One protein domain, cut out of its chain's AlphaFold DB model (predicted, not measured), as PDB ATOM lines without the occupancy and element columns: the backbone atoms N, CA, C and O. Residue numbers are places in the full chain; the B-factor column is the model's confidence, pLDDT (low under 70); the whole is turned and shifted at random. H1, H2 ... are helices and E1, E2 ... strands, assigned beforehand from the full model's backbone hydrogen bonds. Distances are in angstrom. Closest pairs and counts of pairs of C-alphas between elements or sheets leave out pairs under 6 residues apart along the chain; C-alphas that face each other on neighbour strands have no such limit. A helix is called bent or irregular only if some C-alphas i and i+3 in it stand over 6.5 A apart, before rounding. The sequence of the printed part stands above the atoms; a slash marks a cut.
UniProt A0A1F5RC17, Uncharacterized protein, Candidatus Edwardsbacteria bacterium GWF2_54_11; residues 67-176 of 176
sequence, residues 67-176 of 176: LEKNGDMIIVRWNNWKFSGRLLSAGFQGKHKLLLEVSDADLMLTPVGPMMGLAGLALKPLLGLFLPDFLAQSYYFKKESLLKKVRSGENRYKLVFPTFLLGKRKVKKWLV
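What this domain is: This is residues 67 to 176 of the 176 residues of an uncharacterized protein of Candidatus Edwardsbacteria bacterium GWF2_54_11 (UniProt A0A1F5RC17). One strongly twisted sheet of six strands is bent sharply where its two long strands, E3 and E4, turn near residues 86 and 104; H3 packs on one face and H5 on the opposite face. H1 lies off the sheet at one end of the longest axis, with H5 towards the other end. The printed part has 110 residues, with five named helices and six named strands in the order E1 E2 E3 E4 H1 H2 H3 E5 E6 H4 H5. The sheet, E1 E2 E3 E4 E6 E5, is antiparallel throughout, and the class is mixed, helices and strands. The whole is compact, with a radius of gyration of the C-alphas of 14.0 A and spans of 40 by 28 by 22 A.

Where its parts are: E1, residues 67 to 70, begins at C-alpha 67 (-44.055, -14.238, -28.312). E2, residues 73 to 78, is 16.4 A long. E3, residues 81 to 93, is 23.3 A long and bends by 104 degrees at residue 86; E4, residues 97 to 109, is 24.3 A long and bends by 104 degrees at residue 104. H1, residues 114 to 128, begins at C-alpha 114 (-56.331, -29.041, -46.012) and is 20.5 A long; it is only just irregular, C-alphas 122 and 125 being 7.0 A apart. H2 holds residues 133 to 136, H3 residues 143 to 150 over 11.4 A, and E5 residues 151 to 153. E6, residues 156 to 162, is 20.0 A long. H4 holds residues 163 to 166, and H5, residues 168 to 175, ends at C-alpha 175 (-35.410, -12.100, -19.694).

How they stand to each other: E1 to E4 form a meander, each strand the antiparallel neighbour of the one before. Within hydrogen-bond range are N 68 and O 75 at 2.9 A for E1 and E2, N 76 and O 83 at 2.8 A for E2 and E3, and N 88 and O 101 at 2.8 A for E3 and E4. E4 and E6 have N 100 and O 159 at 2.8 A; the hairpin E5 and E6 has N 152 and O 156 at 2.8 A. H3 and H5 lie on opposite faces of the sheet. The closest C-alphas of H3 and E6, Val 150 and Lys 158, are 5.2 A apart. H5 lies over none of the strands, at a height over the sheet of 8.2 A; its C-alpha 175 is 6.6 A from C-alpha 90 of E3. H4 stands at the sheet's level, with a height of 1.4 A. H2 only grazes the sheet with residues 134 to 135, and only just touches H3, with 3 pairs of C-alphas within 8 A, the closest those of Phe 134 and Leu 146 at 6.8 A. H1 is not on the sheet and only just touches H2, with residues 124 to 128 alone; the closest C-alphas, Gly 128 and Ala 136, are 5.3 A apart. Every O i to N i+4 pair is within hydrogen-bond range in H3 and H5, 9 of 11 in H1; H2 and H4 are too short for such a pair.

The domain as a whole: The two C-alphas farthest apart, Pro 114 and Val 176, are 41.2 A apart. The printed part has no cut, ends at the chain's last residue, 176, and has no long link. The mean pLDDT of the printed part is 78.7; residues 136 to 142, 167 to 172 and 174 to 176 are under 70.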
ATOM      1  N   LEU A  67     -44.099 -14.000 -29.740       84.31
ATOM      2  CA  LEU A  67     -44.055 -14.238 -28.312       84.31
ATOM      3  C   LEU A  67     -44.111 -12.878 -27.620       84.31
ATOM      4  O   LEU A  67     -43.283 -12.014 -27.909       84.31
ATOM      5  N   GLU A  68     -45.115 -12.665 -26.772       85.62
ATOM      6  CA  GLU A  68     -45.261 -11.434 -25.991       85.62
ATOM      7  C   GLU A  68     -45.497 -11.748 -24.514       85.62
ATOM      8  O   GLU A  68     -46.027 -12.799 -24.143       85.62
ATOM      9  N   LYS A  69     -45.022 -10.830 -23.674       85.44
ATOM     10  CA  LYS A  69     -45.141 -10.874 -22.220       85.44
ATOM     11  C   LYS A  69     -45.840  -9.603 -21.794       85.44
ATOM     12  O   LYS A  69     -45.402  -8.515 -22.157       85.44
ATOM     13  N   ASN A  70     -46.902  -9.768 -21.023       84.88
ATOM     14  CA  ASN A  70     -47.668  -8.684 -20.445       84.88
ATOM     15  C   ASN A  70     -47.744  -8.916 -18.931       84.88
ATOM     16  O   ASN A  70     -48.529  -9.742 -18.463       84.88
ATOM     17  N   GLY A  71     -46.852  -8.262 -18.184       85.69
ATOM     18  CA  GLY A  71     -46.647  -8.534 -16.759       85.69
ATOM     19  C   GLY A  71     -46.260  -9.996 -16.507       85.69
ATOM     20  O   GLY A  71     -45.280 -10.491 -17.072       85.69
ATOM     21  N   ASP A  72     -47.068 -10.679 -15.696       88.19
ATOM     22  CA  ASP A  72     -46.932 -12.103 -15.371       88.19
ATOM     23  C   ASP A  72     -47.510 -13.026 -16.451       88.19
ATOM     24  O   ASP A  72     -47.352 -14.237 -16.361       88.19
ATOM     25  N   MET A  73     -48.206 -12.511 -17.465       89.44
ATOM     26  CA  MET A  73     -48.795 -13.337 -18.519       89.44
ATOM     27  C   MET A  73     -47.841 -13.483 -19.699       89.44
ATOM     28  O   MET A  73     -47.264 -12.507 -20.181       89.44
ATOM     29  N   ILE A  74     -47.731 -14.705 -20.217       89.69
ATOM     30  CA  ILE A  74     -47.028 -15.000 -21.461       89.69
ATOM     31  C   ILE A  74     -48.008 -15.506 -22.508       89.69
ATOM     32  O   ILE A  74     -48.840 -16.374 -22.243       89.69
ATOM     33  N   ILE A  75     -47.882 -14.971 -23.718       88.94
ATOM     34  CA  ILE A  75     -48.611 -15.429 -24.889       88.94
ATOM     35  C   ILE A  75     -47.592 -15.862 -25.934       88.94
ATOM     36  O   ILE A  75     -46.753 -15.082 -26.382       88.94
ATOM     37  N   VAL A  76     -47.688 -17.121 -26.337       86.88
ATOM     38  CA  VAL A  76     -46.901 -17.697 -27.416       86.88
ATOM     39  C   VAL A  76     -47.839 -18.068 -28.545       86.88
ATOM     40  O   VAL A  76     -48.677 -18.958 -28.406       86.88
ATOM     41  N   ARG A  77     -47.674 -17.416 -29.691       84.31
ATOM     42  CA  ARG A  77     -48.324 -17.826 -30.927       84.31
ATOM     43  C   ARG A  77     -47.312 -18.507 -31.830       84.31
ATOM     44  O   ARG A  77     -46.280 -17.931 -32.167       84.31
ATOM     45  N   TRP A  78     -47.613 -19.732 -32.233       80.38
ATOM     46  CA  TRP A  78     -46.760 -20.509 -33.116       80.38
ATOM     47  C   TRP A  78     -47.602 -21.193 -34.184       80.38
ATOM     48  O   TRP A  78     -48.392 -22.087 -33.886       80.38
ATOM     49  N   ASN A  79     -47.419 -20.780 -35.441       78.56
ATOM     50  CA  ASN A  79     -48.206 -21.265 -36.574       78.56
ATOM     51  C   ASN A  79     -49.715 -21.203 -36.258       78.56
ATOM     52  O   ASN A  79     -50.242 -20.153 -35.911       78.56
ATOM     53  N   ASN A  80     -50.425 -22.323 -36.334       77.94
ATOM     54  CA  ASN A  80     -51.863 -22.422 -36.106       77.94
ATOM     55  C   ASN A  80     -52.270 -22.530 -34.627       77.94
ATOM     56  O   ASN A  80     -53.439 -22.798 -34.365       77.94
ATOM     57  N   TRP A  81     -51.381 -22.346 -33.650       82.50
ATOM     58  CA  TRP A  81     -51.762 -22.415 -32.240       82.50
ATOM     59  C   TRP A  81     -51.294 -21.215 -31.423       82.50
ATOM     60  O   TRP A  81     -50.286 -20.573 -31.712       82.50
ATOM     61  N   LYS A  82     -52.076 -20.897 -30.393       86.94
ATOM     62  CA  LYS A  82     -51.823 -19.835 -29.425       86.94
ATOM     63  C   LYS A  82     -51.910 -20.433 -28.032       86.94
ATOM     64  O   LYS A  82     -52.956 -20.939 -27.643       86.94
ATOM     65  N   PHE A  83     -50.810 -20.367 -27.307       88.12
ATOM     66  CA  PHE A  83     -50.686 -20.801 -25.928       88.12
ATOM     67  C   PHE A  83     -50.558 -19.570 -25.042       88.12
ATOM     68  O   PHE A  83     -49.743 -18.691 -25.320       88.12
ATOM     69  N   SER A  84     -51.354 -19.491 -23.988       90.81
ATOM     70  CA  SER A  84     -51.323 -18.378 -23.044       90.81
ATOM     71  C   SER A  84     -51.430 -18.881 -21.622       90.81
ATOM     72  O   SER A  84     -52.207 -19.789 -21.368       90.81
ATOM     73  N   GLY A  85     -50.702 -18.275 -20.695       92.50
ATOM     74  CA  GLY A  85     -50.807 -18.599 -19.276       92.50
ATOM     75  C   GLY A  85     -49.900 -17.712 -18.437       92.50
ATOM     76  O   GLY A  85     -49.272 -16.786 -18.960       92.50
ATOM     77  N   ARG A  86     -49.816 -18.002 -17.140       92.06
ATOM     78  CA  ARG A  86     -48.999 -17.231 -16.203       92.06
ATOM     79  C   ARG A  86     -47.554 -17.720 -16.219       92.06
ATOM     80  O   ARG A  86     -47.288 -18.893 -15.992       92.06
ATOM     81  N   LEU A  87     -46.608 -16.836 -16.490       91.56
ATOM     82  CA  LEU A  87     -45.182 -17.118 -16.497       91.56
ATOM     83  C   LEU A  87     -44.686 -17.375 -15.067       91.56
ATOM     84  O   LEU A  87     -44.728 -16.488 -14.222       91.56
ATOM     85  N   LEU A  88     -44.192 -18.585 -14.814       90.62
ATOM     86  CA  LEU A  88     -43.566 -18.967 -13.548       90.62
ATOM     87  C   LEU A  88     -42.061 -18.713 -13.572       90.62
ATOM     88  O   LEU A  88     -41.497 -18.163 -12.634       90.62
ATOM     89  N   SER A  89     -41.401 -19.135 -14.650       88.81
ATOM     90  CA  SER A  89     -39.966 -18.946 -14.818       88.81
ATOM     91  C   SER A  89     -39.602 -18.836 -16.293       88.81
ATOM     92  O   SER A  89     -40.266 -19.387 -17.176       88.81
ATOM     93  N   ALA A  90     -38.543 -18.084 -16.570       87.56
ATOM     94  CA  ALA A  90     -37.980 -17.945 -17.900       87.56
ATOM     95  C   ALA A  90     -36.456 -17.971 -17.785       87.56
ATOM     96  O   ALA A  90     -35.876 -17.247 -16.979       87.56
ATOM     97  N   GLY A  91     -35.797 -18.809 -18.577       87.06
ATOM     98  CA  GLY A  91     -34.352 -18.971 -18.483       87.06
ATOM     99  C   GLY A  91     -33.747 -19.594 -19.726       87.06
ATOM    100  O   GLY A  91     -34.438 -20.136 -20.586       87.06
ATOM    101  N   PHE A  92     -32.427 -19.520 -19.839       85.19
ATOM    102  CA  PHE A  92     -31.721 -20.217 -20.906       85.19
ATOM    103  C   PHE A  92     -31.396 -21.647 -20.483       85.19
ATOM    104  O   PHE A  92     -30.758 -21.872 -19.458       85.19
ATOM    105  N   GLN A  93     -31.773 -22.614 -21.317       83.44
ATOM    106  CA  GLN A  93     -31.298 -23.988 -21.214       83.44
ATOM    107  C   GLN A  93     -30.113 -24.156 -22.180       83.44
ATOM    108  O   GLN A  93     -30.271 -24.439 -23.370       83.44
ATOM    109  N   GLY A  94     -28.901 -23.908 -21.683       80.69
ATOM    110  CA  GLY A  94     -27.687 -23.857 -22.504       80.69
ATOM    111  C   GLY A  94     -27.602 -22.605 -23.395       80.69
ATOM    112  O   GLY A  94     -28.241 -21.590 -23.138       80.69
ATOM    113  N   LYS A  95     -26.787 -22.641 -24.462       75.00
ATOM    114  CA  LYS A  95     -26.515 -21.453 -25.311       75.00
ATOM    115  C   LYS A  95     -27.622 -21.114 -26.320       75.00
ATOM    116  O   LYS A  95     -27.680 -19.976 -26.796       75.00
ATOM    117  N   HIS A  96     -28.467 -22.087 -26.666       80.00
ATOM    118  CA  HIS A  96     -29.332 -22.020 -27.853       80.00
ATOM    119  C   HIS A  96     -30.817 -22.256 -27.582       80.00
ATOM    120  O   HIS A  96     -31.594 -22.256 -28.532       80.00
ATOM    121  N   LYS A  97     -31.237 -22.453 -26.327       84.88
ATOM    122  CA  LYS A  97     -32.642 -22.721 -25.998       84.88
ATOM    123  C   LYS A  97     -33.129 -21.796 -24.887       84.88
ATOM    124  O   LYS A  97     -32.430 -21.578 -23.903       84.88
ATOM    125  N   LEU A  98     -34.313 -21.241 -25.083       86.62
ATOM    126  CA  LEU A  98     -35.108 -20.517 -24.107       86.62
ATOM    127  C   LEU A  98     -36.114 -21.506 -23.522       86.62
ATOM    128  O   LEU A  98     -36.866 -22.129 -24.268       86.62
ATOM    129  N   LEU A  99     -36.114 -21.640 -22.206       89.38
ATOM    130  CA  LEU A  99     -37.061 -22.436 -21.451       89.38
ATOM    131  C   LEU A  99     -38.034 -21.494 -20.743       89.38
ATOM    132  O   LEU A  99     -37.617 -20.524 -20.111       89.38
ATOM    133  N   LEU A 100     -39.320 -21.785 -20.888       89.88
ATOM    134  CA  LEU A 100     -40.420 -21.047 -20.288       89.88
ATOM    135  C   LEU A 100     -41.285 -22.025 -19.505       89.88
ATOM    136  O   LEU A 100     -41.772 -23.007 -20.068       89.88
ATOM    137  N   GLU A 101     -41.472 -21.754 -18.223       91.19
ATOM    138  CA  GLU A 101     -42.424 -22.463 -17.376       91.19
ATOM    139  C   GLU A 101     -43.664 -21.602 -17.193       91.19
ATOM    140  O   GLU A 101     -43.570 -20.432 -16.825       91.19
ATOM    141  N   VAL A 102     -44.826 -22.189 -17.456       91.75
ATOM    142  CA  VAL A 102     -46.111 -21.491 -17.467       91.75
ATOM    143  C   VAL A 102     -47.121 -22.269 -16.626       91.75
ATOM    144  O   VAL A 102     -47.174 -23.497 -16.735       91.75
ATOM    145  N   SER A 103     -47.915 -21.578 -15.806       92.12
ATOM    146  CA  SER A 103     -49.083 -22.140 -15.127       92.12
ATOM    147  C   SER A 103     -50.394 -21.769 -15.809       92.12
ATOM    148  O   SER A 103     -50.462 -20.791 -16.557       92.12
ATOM    149  N   ASP A 104     -51.427 -22.573 -15.546       88.75
ATOM    150  CA  ASP A 104     -52.823 -22.286 -15.916       88.75
ATOM    151  C   ASP A 104     -52.982 -21.986 -17.409       88.75
ATOM    152  O   ASP A 104     -53.596 -21.004 -17.828       88.75
ATOM    153  N   ALA A 105     -52.342 -22.821 -18.228       86.69
ATOM    154  CA  ALA A 105     -52.259 -22.569 -19.648       86.69
ATOM    155  C   ALA A 105     -53.571 -22.858 -20.376       86.69
ATOM    156  O   ALA A 105     -54.114 -23.962 -20.299       86.69
ATOM    157  N   ASP A 106     -54.001 -21.900 -21.188       88.00
ATOM    158  CA  ASP A 106     -54.992 -22.106 -22.230       88.00
ATOM    159  C   ASP A 106     -54.319 -22.250 -23.598       88.00
ATOM    160  O   ASP A 106     -53.336 -21.582 -23.932       88.00
ATOM    161  N   LEU A 107     -54.879 -23.149 -24.401       85.69
ATOM    162  CA  LEU A 107     -54.434 -23.437 -25.752       85.69
ATOM    163  C   LEU A 107     -55.594 -23.247 -26.724       85.69
ATOM    164  O   LEU A 107     -56.605 -23.949 -26.661       85.69
ATOM    165  N   MET A 108     -55.403 -22.349 -27.680       84.38
ATOM    166  CA  MET A 108     -56.325 -22.106 -28.778       84.38
ATOM    167  C   MET A 108     -55.700 -22.572 -30.092       84.38
ATOM    168  O   MET A 108     -54.562 -22.225 -30.409       84.38
ATOM    169  N   LEU A 109     -56.457 -23.336 -30.878       78.69
ATOM    170  CA  LEU A 109     -56.078 -23.748 -32.227       78.69
ATOM    171  C   LEU A 109     -56.841 -22.896 -33.243       78.69
ATOM    172  O   LEU A 109     -58.057 -22.749 -33.160       78.69
ATOM    173  N   THR A 110     -56.116 -22.320 -34.195       75.69
ATOM    174  CA  THR A 110     -56.678 -21.652 -35.368       75.69
ATOM    175  C   THR A 110     -56.927 -22.721 -36.434       75.69
ATOM    176  O   THR A 110     -55.999 -23.477 -36.739       75.69
ATOM    177  N   PRO A 111     -58.143 -22.822 -36.996       70.81
ATOM    178  CA  PRO A 111     -58.406 -23.757 -38.080       70.81
ATOM    179  C   PRO A 111     -57.543 -23.405 -39.297       70.81
ATOM    180  O   PRO A 111     -57.324 -22.232 -39.599       70.81
ATOM    181  N   VAL A 112     -57.045 -24.431 -39.982       71.12
ATOM    182  CA  VAL A 112     -56.239 -24.299 -41.202       71.12
ATOM    183  C   VAL A 112     -56.821 -25.173 -42.306       71.12
ATOM    184  O   VAL A 112     -57.459 -26.187 -42.022       71.12
ATOM    185  N   GLY A 113     -56.615 -24.757 -43.557       70.06
ATOM    186  CA  GLY A 113     -57.069 -25.487 -44.738       70.06
ATOM    187  C   GLY A 113     -56.333 -26.814 -44.956       70.06
ATOM    188  O   GLY A 113     -55.228 -27.015 -44.431       70.06
ATOM    189  N   PRO A 114     -56.927 -27.743 -45.721       70.00
ATOM    190  CA  PRO A 114     -56.331 -29.041 -46.012       70.00
ATOM    191  C   PRO A 114     -54.968 -28.953 -46.720       70.00
ATOM    192  O   PRO A 114     -54.094 -29.757 -46.388       70.00
ATOM    193  N   MET A 115     -54.706 -27.976 -47.603       71.06
ATOM    194  CA  MET A 115     -53.371 -27.845 -48.209       71.06
ATOM    195  C   MET A 115     -52.337 -27.420 -47.186       71.06
ATOM    196  O   MET A 115     -51.190 -27.840 -47.285       71.06
ATOM    197  N   MET A 116     -52.706 -26.630 -46.180       71.00
ATOM    198  CA  MET A 116     -51.782 -26.316 -45.090       71.00
ATOM    199  C   MET A 116     -51.497 -27.532 -44.216       71.00
ATOM    200  O   MET A 116     -50.369 -27.691 -43.748       71.00
ATOM    201  N   GLY A 117     -52.482 -28.417 -44.046       71.62
ATOM    202  CA  GLY A 117     -52.249 -29.755 -43.513       71.62
ATOM    203  C   GLY A 117     -51.184 -30.483 -44.334       71.62
ATOM    204  O   GLY A 117     -50.134 -30.845 -43.798       71.62
ATOM    205  N   LEU A 118     -51.396 -30.620 -45.646       71.25
ATOM    206  CA  LEU A 118     -50.464 -31.292 -46.562       71.25
ATOM    207  C   LEU A 118     -49.067 -30.656 -46.558       71.25
ATOM    208  O   LEU A 118     -48.070 -31.369 -46.455       71.25
ATOM    209  N   ALA A 119     -48.983 -29.326 -46.571       70.94
ATOM    210  CA  ALA A 119     -47.734 -28.586 -46.454       70.94
ATOM    211  C   ALA A 119     -47.030 -28.904 -45.133       70.94
ATOM    212  O   ALA A 119     -45.836 -29.185 -45.113       70.94
ATOM    213  N   GLY A 120     -47.771 -28.928 -44.023       70.31
ATOM    214  CA  GLY A 120     -47.253 -29.340 -42.726       70.31
ATOM    215  C   GLY A 120     -46.717 -30.769 -42.726       70.31
ATOM    216  O   GLY A 120     -45.703 -31.036 -42.090       70.31
ATOM    217  N   LEU A 121     -47.362 -31.677 -43.459       72.94
ATOM    218  CA  LEU A 121     -46.974 -33.082 -43.587       72.94
ATOM    219  C   LEU A 121     -45.662 -33.223 -44.370       72.94
ATOM    220  O   LEU A 121     -44.749 -33.915 -43.924       72.94
ATOM    221  N   ALA A 122     -45.553 -32.496 -45.483       71.81
ATOM    222  CA  ALA A 122     -44.360 -32.445 -46.322       71.81
ATOM    223  C   ALA A 122     -43.182 -31.745 -45.625       71.81
ATOM    224  O   ALA A 122     -42.032 -32.147 -45.787       71.81
ATOM    225  N   LEU A 123     -43.456 -30.712 -44.821       71.62
ATOM    226  CA  LEU A 123     -42.429 -29.928 -44.134       71.62
ATOM    227  C   LEU A 123     -42.011 -30.511 -42.786       71.62
ATOM    228  O   LEU A 123     -40.920 -30.197 -42.315       71.62
ATOM    229  N   LYS A 124     -42.827 -31.364 -42.159       72.88
ATOM    230  CA  LYS A 124     -42.526 -31.963 -40.851       72.88
ATOM    231  C   LYS A 124     -41.143 -32.635 -40.781       72.88
ATOM    232  O   LYS A 124     -40.461 -32.369 -39.793       72.88
ATOM    233  N   PRO A 125     -40.692 -33.446 -41.762       74.44
ATOM    234  CA  PRO A 125     -39.363 -34.058 -41.724       74.44
ATOM    235  C   PRO A 125     -38.248 -33.011 -41.705       74.44
ATOM    236  O   PRO A 125     -37.331 -33.101 -40.898       74.44
ATOM    237  N   LEU A 126     -38.371 -31.971 -42.536       72.62
ATOM    238  CA  LEU A 126     -37.399 -30.879 -42.614       72.62
ATOM    239  C   LEU A 126     -37.396 -30.034 -41.335       72.62
ATOM    240  O   LEU A 126     -36.339 -29.711 -40.802       72.62
ATOM    241  N   LEU A 127     -38.576 -29.698 -40.811       71.44
ATOM    242  CA  LEU A 127     -38.725 -28.907 -39.589       71.44
ATOM    243  C   LEU A 127     -38.254 -29.670 -38.347       71.44
ATOM    244  O   LEU A 127     -37.667 -29.056 -37.458       71.44
ATOM    245  N   GLY A 128     -38.466 -30.987 -38.292       72.25
ATOM    246  CA  GLY A 128     -38.032 -31.846 -37.187       72.25
ATOM    247  C   GLY A 128     -36.513 -31.917 -37.007       72.25
ATOM    248  O   GLY A 128     -36.051 -32.195 -35.906       72.25
ATOM    249  N   LEU A 129     -35.726 -31.597 -38.041       78.50
ATOM    250  CA  LEU A 129     -34.262 -31.517 -37.932       78.50
ATOM    251  C   LEU A 129     -33.792 -30.314 -37.102       78.50
ATOM    252  O   LEU A 129     -32.726 -30.357 -36.491       78.50
ATOM    253  N   PHE A 130     -34.576 -29.232 -37.075       74.19
ATOM    254  CA  PHE A 130     -34.178 -27.958 -36.463       74.19
ATOM    255  C   PHE A 130     -35.042 -27.560 -35.264       74.19
ATOM    256  O   PHE A 130     -34.624 -26.732 -34.447       74.19
ATOM    257  N   LEU A 131     -36.255 -28.106 -35.165       77.44
ATOM    258  CA  LEU A 131     -37.251 -27.742 -34.168       77.44
ATOM    259  C   LEU A 131     -37.580 -28.926 -33.252       77.44
ATOM    260  O   LEU A 131     -37.697 -30.051 -33.726       77.44
ATOM    261  N   PRO A 132     -37.829 -28.673 -31.955       76.94
ATOM    262  CA  PRO A 132     -38.468 -29.643 -31.074       76.94
ATOM    263  C   PRO A 132     -39.765 -30.197 -31.673       76.94
ATOM    264  O   PRO A 132     -40.530 -29.454 -32.292       76.94
ATOM    265  N   ASP A 133     -40.068 -31.465 -31.395       74.44
ATOM    266  CA  ASP A 133     -41.235 -32.171 -31.942       74.44
ATOM    267  C   ASP A 133     -42.554 -31.410 -31.790       74.44
ATOM    268  O   ASP A 133     -43.389 -31.418 -32.694       74.44
ATOM    269  N   PHE A 134     -42.764 -30.732 -30.659       75.94
ATOM    270  CA  PHE A 134     -43.996 -29.979 -30.422       75.94
ATOM    271  C   PHE A 134     -44.107 -28.715 -31.298       75.94
ATOM    272  O   PHE A 134     -45.213 -28.316 -31.654       75.94
ATOM    273  N   LEU A 135     -42.979 -28.117 -31.703       74.88
ATOM    274  CA  LEU A 135     -42.932 -26.987 -32.641       74.88
ATOM    275  C   LEU A 135     -43.006 -27.460 -34.097       74.88
ATOM    276  O   LEU A 135     -43.665 -26.816 -34.916       74.88
ATOM    277  N   ALA A 136     -42.381 -28.600 -34.411       69.44
ATOM    278  CA  ALA A 136     -42.403 -29.202 -35.743       69.44
ATOM    279  C   ALA A 136     -43.798 -29.731 -36.131       69.44
ATOM    280  O   ALA A 136     -44.194 -29.650 -37.289       69.44
ATOM    281  N   GLN A 137     -44.584 -30.222 -35.165       66.00
ATOM    282  CA  GLN A 137     -45.902 -30.837 -35.400       66.00
ATOM    283  C   GLN A 137     -47.082 -29.859 -35.468       66.00
ATOM    284  O   GLN A 137     -48.230 -30.294 -35.514       66.00
ATOM    285  N   SER A 138     -46.802 -28.554 -35.481       60.09
ATOM    286  CA  SER A 138     -47.780 -27.457 -35.439       60.09
ATOM    287  C   SER A 138     -49.116 -27.715 -36.163       60.09
ATOM    288  O   SER A 138     -50.163 -27.579 -35.543       60.09
ATOM    289  N   TYR A 139     -49.119 -28.212 -37.401       58.44
ATOM    290  CA  TYR A 139     -50.346 -28.397 -38.191       58.44
ATOM    291  C   TYR A 139     -51.282 -29.554 -37.760       58.44
ATOM    292  O   TYR A 139     -52.360 -29.681 -38.331       58.44
ATOM    293  N   TYR A 140     -50.923 -30.374 -36.758       55.84
ATOM    294  CA  TYR A 140     -51.590 -31.663 -36.462       55.84
ATOM    295  C   TYR A 140     -52.151 -31.836 -35.044       55.84
ATOM    296  O   TYR A 140     -52.487 -32.953 -34.639       55.84
ATOM    297  N   PHE A 141     -52.247 -30.777 -34.246       58.41
ATOM    298  CA  PHE A 141     -52.663 -30.950 -32.857       58.41
ATOM    299  C   PHE A 141     -54.178 -31.090 -32.684       58.41
ATOM    300  O   PHE A 141     -54.942 -30.200 -33.035       58.41
ATOM    301  N   LYS A 142     -54.597 -32.174 -32.019       65.62
ATOM    302  CA  LYS A 142     -55.722 -32.113 -31.073       65.62
ATOM    303  C   LYS A 142     -55.238 -31.356 -29.830       65.62
ATOM    304  O   LYS A 142     -54.106 -31.601 -29.392       65.62
ATOM    305  N   LYS A 143     -56.049 -30.438 -29.284       70.38
ATOM    306  CA  LYS A 143     -55.688 -29.544 -28.158       70.38
ATOM    307  C   LYS A 143     -55.050 -30.327 -27.001       70.38
ATOM    308  O   LYS A 143     -54.033 -29.911 -26.450       70.38
ATOM    309  N   GLU A 144     -55.579 -31.512 -26.705       74.62
ATOM    310  CA  GLU A 144     -55.130 -32.365 -25.602       74.62
ATOM    311  C   GLU A 144     -53.717 -32.928 -25.820       74.62
ATOM    312  O   GLU A 144     -52.946 -33.069 -24.871       74.62
ATOM    313  N   SER A 145     -53.343 -33.221 -27.069       75.44
ATOM    314  CA  SER A 145     -52.041 -33.812 -27.403       75.44
ATOM    315  C   SER A 145     -50.896 -32.817 -27.206       75.44
ATOM    316  O   SER A 145     -49.852 -33.188 -26.666       75.44
ATOM    317  N   LEU A 146     -51.087 -31.540 -27.573       76.38
ATOM    318  CA  LEU A 146     -50.059 -30.519 -27.345       76.38
ATOM    319  C   LEU A 146     -49.886 -30.268 -25.851       76.38
ATOM    320  O   LEU A 146     -48.764 -30.329 -25.355       76.38
ATOM    321  N   LEU A 147     -50.997 -30.056 -25.135       79.94
ATOM    322  CA  LEU A 147     -50.971 -29.832 -23.692       79.94
ATOM    323  C   LEU A 147     -50.287 -30.989 -22.965       79.94
ATOM    324  O   LEU A 147     -49.449 -30.738 -22.108       79.94
ATOM    325  N   LYS A 148     -50.553 -32.243 -23.354       82.00
ATOM    326  CA  LYS A 148     -49.870 -33.416 -22.789       82.00
ATOM    327  C   LYS A 148     -48.359 -33.403 -23.049       82.00
ATOM    328  O   LYS A 148     -47.606 -33.758 -22.151       82.00
ATOM    329  N   LYS A 149     -47.909 -32.984 -24.238       81.75
ATOM    330  CA  LYS A 149     -46.476 -32.932 -24.591       81.75
ATOM    331  C   LYS A 149     -45.692 -31.876 -23.831       81.75
ATOM    332  O   LYS A 149     -44.517 -32.084 -23.557       81.75
ATOM    333  N   VAL A 150     -46.321 -30.743 -23.538       85.06
ATOM    334  CA  VAL A 150     -45.664 -29.637 -22.832       85.06
ATOM    335  C   VAL A 150     -45.917 -29.674 -21.326       85.06
ATOM    336  O   VAL A 150     -45.329 -28.887 -20.597       85.06
ATOM    337  N   ARG A 151     -46.763 -30.577 -20.816       87.00
ATOM    338  CA  ARG A 151     -47.062 -30.683 -19.381       87.00
ATOM    339  C   ARG A 151     -45.856 -31.214 -18.607       87.00
ATOM    340  O   ARG A 151     -45.305 -32.257 -18.938       87.00
ATOM    341  N   SER A 152     -45.491 -30.512 -17.539       85.69
ATOM    342  CA  SER A 152     -44.425 -30.908 -16.612       85.69
ATOM    343  C   SER A 152     -44.932 -31.230 -15.202       85.69
ATOM    344  O   SER A 152     -44.172 -31.786 -14.417       85.69
ATOM    345  N   GLY A 153     -46.173 -30.872 -14.861       85.56
ATOM    346  CA  GLY A 153     -46.772 -31.128 -13.548       85.56
ATOM    347  C   GLY A 153     -48.268 -30.811 -13.525       85.56
ATOM    348  O   GLY A 153     -48.889 -30.623 -14.579       85.56
ATOM    349  N   GLU A 154     -48.865 -30.742 -12.337       84.81
ATOM    350  CA  GLU A 154     -50.220 -30.200 -12.171       84.81
ATOM    351  C   GLU A 154     -50.254 -28.729 -12.572       84.81
ATOM    352  O   GLU A 154     -49.495 -27.922 -12.041       84.81
ATOM    353  N   ASN A 155     -51.078 -28.415 -13.575       84.38
ATOM    354  CA  ASN A 155     -51.233 -27.089 -14.174       84.38
ATOM    355  C   ASN A 155     -49.926 -26.380 -14.559       84.38
ATOM    356  O   ASN A 155     -49.930 -25.167 -14.717       84.38
ATOM    357  N   ARG A 156     -48.818 -27.111 -14.744       90.19
ATOM    358  CA  ARG A 156     -47.511 -26.559 -15.128       90.19
ATOM    359  C   ARG A 156     -47.068 -27.097 -16.473       90.19
ATOM    360  O   ARG A 156     -47.069 -28.310 -16.705       90.19
ATOM    361  N   TYR A 157     -46.603 -26.192 -17.318       90.25
ATOM    362  CA  TYR A 157     -46.230 -26.464 -18.695       90.25
ATOM    363  C   TYR A 157     -44.848 -25.891 -18.997       90.25
ATOM    364  O   TYR A 157     -44.539 -24.765 -18.620       90.25
ATOM    365  N   LYS A 158     -44.014 -26.676 -19.676       90.25
ATOM    366  CA  LYS A 158     -42.660 -26.333 -20.103       90.25
ATOM    367  C   LYS A 158     -42.622 -26.177 -21.611       90.25
ATOM    368  O   LYS A 158     -42.842 -27.133 -22.351       90.25
ATOM    369  N   LEU A 159     -42.292 -24.974 -22.061       88.19
ATOM    370  CA  LEU A 159     -42.050 -24.671 -23.463       88.19
ATOM    371  C   LEU A 159     -40.564 -24.412 -23.685       88.19
ATOM    372  O   LEU A 159     -39.949 -23.612 -22.982       88.19
ATOM    373  N   VAL A 160     -39.993 -25.075 -24.689       87.31
ATOM    374  CA  VAL A 160     -38.582 -24.918 -25.057       87.31
ATOM    375  C   VAL A 160     -38.480 -24.371 -26.475       87.31
ATOM    376  O   VAL A 160     -38.761 -25.075 -27.442       87.31
ATOM    377  N   PHE A 161     -38.047 -23.120 -26.609       85.06
ATOM    378  CA  PHE A 161     -37.851 -22.460 -27.899       85.06
ATOM    379  C   PHE A 161     -36.376 -22.377 -28.243       85.06
ATOM    380  O   PHE A 161     -35.573 -21.950 -27.413       85.06
ATOM    381  N   PRO A 162     -35.969 -22.697 -29.473       80.44
ATOM    382  CA  PRO A 162     -34.615 -22.396 -29.883       80.44
ATOM    383  C   PRO A 162     -34.443 -20.878 -30.079       80.44
ATOM    384  O   PRO A 162     -35.246 -20.198 -30.719       80.44
ATOM    385  N   THR A 163     -33.370 -20.320 -29.519       78.06
ATOM    386  CA  THR A 163     -33.147 -18.868 -29.423       78.06
ATOM    387  C   THR A 163     -32.889 -18.198 -30.768       78.06
ATOM    388  O   THR A 163     -33.054 -16.983 -30.878       78.06
ATOM    389  N   PHE A 164     -32.514 -18.960 -31.801       76.62
ATOM    390  CA  PHE A 164     -32.335 -18.433 -33.155       76.62
ATOM    391  C   PHE A 164     -33.660 -17.981 -33.789       76.62
ATOM    392  O   PHE A 164     -33.648 -17.041 -34.575       76.62
ATOM    393  N   LEU A 165     -34.802 -18.571 -33.400       70.75
ATOM    394  CA  LEU A 165     -36.124 -18.181 -33.915       70.75
ATOM    395  C   LEU A 165     -36.613 -16.853 -33.337       70.75
ATOM    396  O   LEU A 165     -37.319 -16.106 -34.003       70.75
ATOM    397  N   LEU A 166     -36.230 -16.560 -32.095       70.06
ATOM    398  CA  LEU A 166     -36.640 -15.351 -31.379       70.06
ATOM    399  C   LEU A 166     -35.595 -14.224 -31.491       70.06
ATOM    400  O   LEU A 166     -35.880 -13.071 -31.173       70.06
ATOM    401  N   GLY A 167     -34.383 -14.547 -31.953       62.91
ATOM    402  CA  GLY A 167     -33.231 -13.653 -31.980       62.91
ATOM    403  C   GLY A 167     -32.606 -13.496 -30.591       62.91
ATOM    404  O   GLY A 167     -33.161 -12.846 -29.706       62.91
ATOM    405  N   LYS A 168     -31.392 -14.028 -30.397       62.16
ATOM    406  CA  LYS A 168     -30.690 -14.086 -29.095       62.16
ATOM    407  C   LYS A 168     -30.652 -12.750 -28.333       62.16
ATOM    408  O   LYS A 168     -30.783 -12.733 -27.112       62.16
ATOM    409  N   ARG A 169     -30.489 -11.627 -29.046       61.62
ATOM    410  CA  ARG A 169     -30.449 -10.274 -28.464       61.62
ATOM    411  C   ARG A 169     -31.819  -9.816 -27.947       61.62
ATOM    412  O   ARG A 169     -31.866  -9.159 -26.914       61.62
ATOM    413  N   LYS A 170     -32.910 -10.191 -28.628       67.19
ATOM    414  CA  LYS A 170     -34.283  -9.928 -28.174       67.19
ATOM    415  C   LYS A 170     -34.607 -10.781 -26.955       67.19
ATOM    416  O   LYS A 170     -35.032 -10.231 -25.954       67.19
ATOM    417  N   VAL A 171     -34.280 -12.077 -26.986       69.00
ATOM    418  CA  VAL A 171     -34.517 -12.990 -25.853       69.00
ATOM    419  C   VAL A 171     -33.794 -12.532 -24.585       69.00
ATOM    420  O   VAL A 171     -34.392 -12.525 -23.520       69.00
ATOM    421  N   LYS A 172     -32.530 -12.096 -24.686       68.25
ATOM    422  CA  LYS A 172     -31.804 -11.552 -23.524       68.25
ATOM    423  C   LYS A 172     -32.488 -10.321 -22.930       68.25
ATOM    424  O   LYS A 172     -32.645 -10.266 -21.724       68.25
ATOM    425  N   LYS A 173     -32.911  -9.367 -23.765       72.81
ATOM    426  CA  LYS A 173     -33.654  -8.178 -23.310       72.81
ATOM    427  C   LYS A 173     -35.036  -8.504 -22.740       72.81
ATOM    428  O   LYS A 173     -35.614  -7.672 -22.071       72.81
ATOM    429  N   TRP A 174     -35.573  -9.670 -23.077       68.50
ATOM    430  CA  TRP A 174     -36.894 -10.126 -22.659       68.50
ATOM    431  C   TRP A 174     -36.862 -10.890 -21.324       68.50
ATOM    432  O   TRP A 174     -37.890 -11.038 -20.667       68.50
ATOM    433  N   LEU A 175     -35.679 -11.391 -20.947       67.81
ATOM    434  CA  LEU A 175     -35.410 -12.100 -19.694       67.81
ATOM    435  C   LEU A 175     -34.896 -11.193 -18.564       67.81
ATOM    436  O   LEU A 175     -35.013 -11.592 -17.409       67.81
ATOM    437  N   VAL A 176     -34.296 -10.044 -18.902       60.69
ATOM    438  CA  VAL A 176     -33.868  -8.983 -17.964       60.69
ATOM    439  C   VAL A 176     -35.049  -8.065 -17.692       60.69
ATOM    440  O   VAL A 176     -35.240  -7.707 -16.516       60.69
TER     441      VAL A 176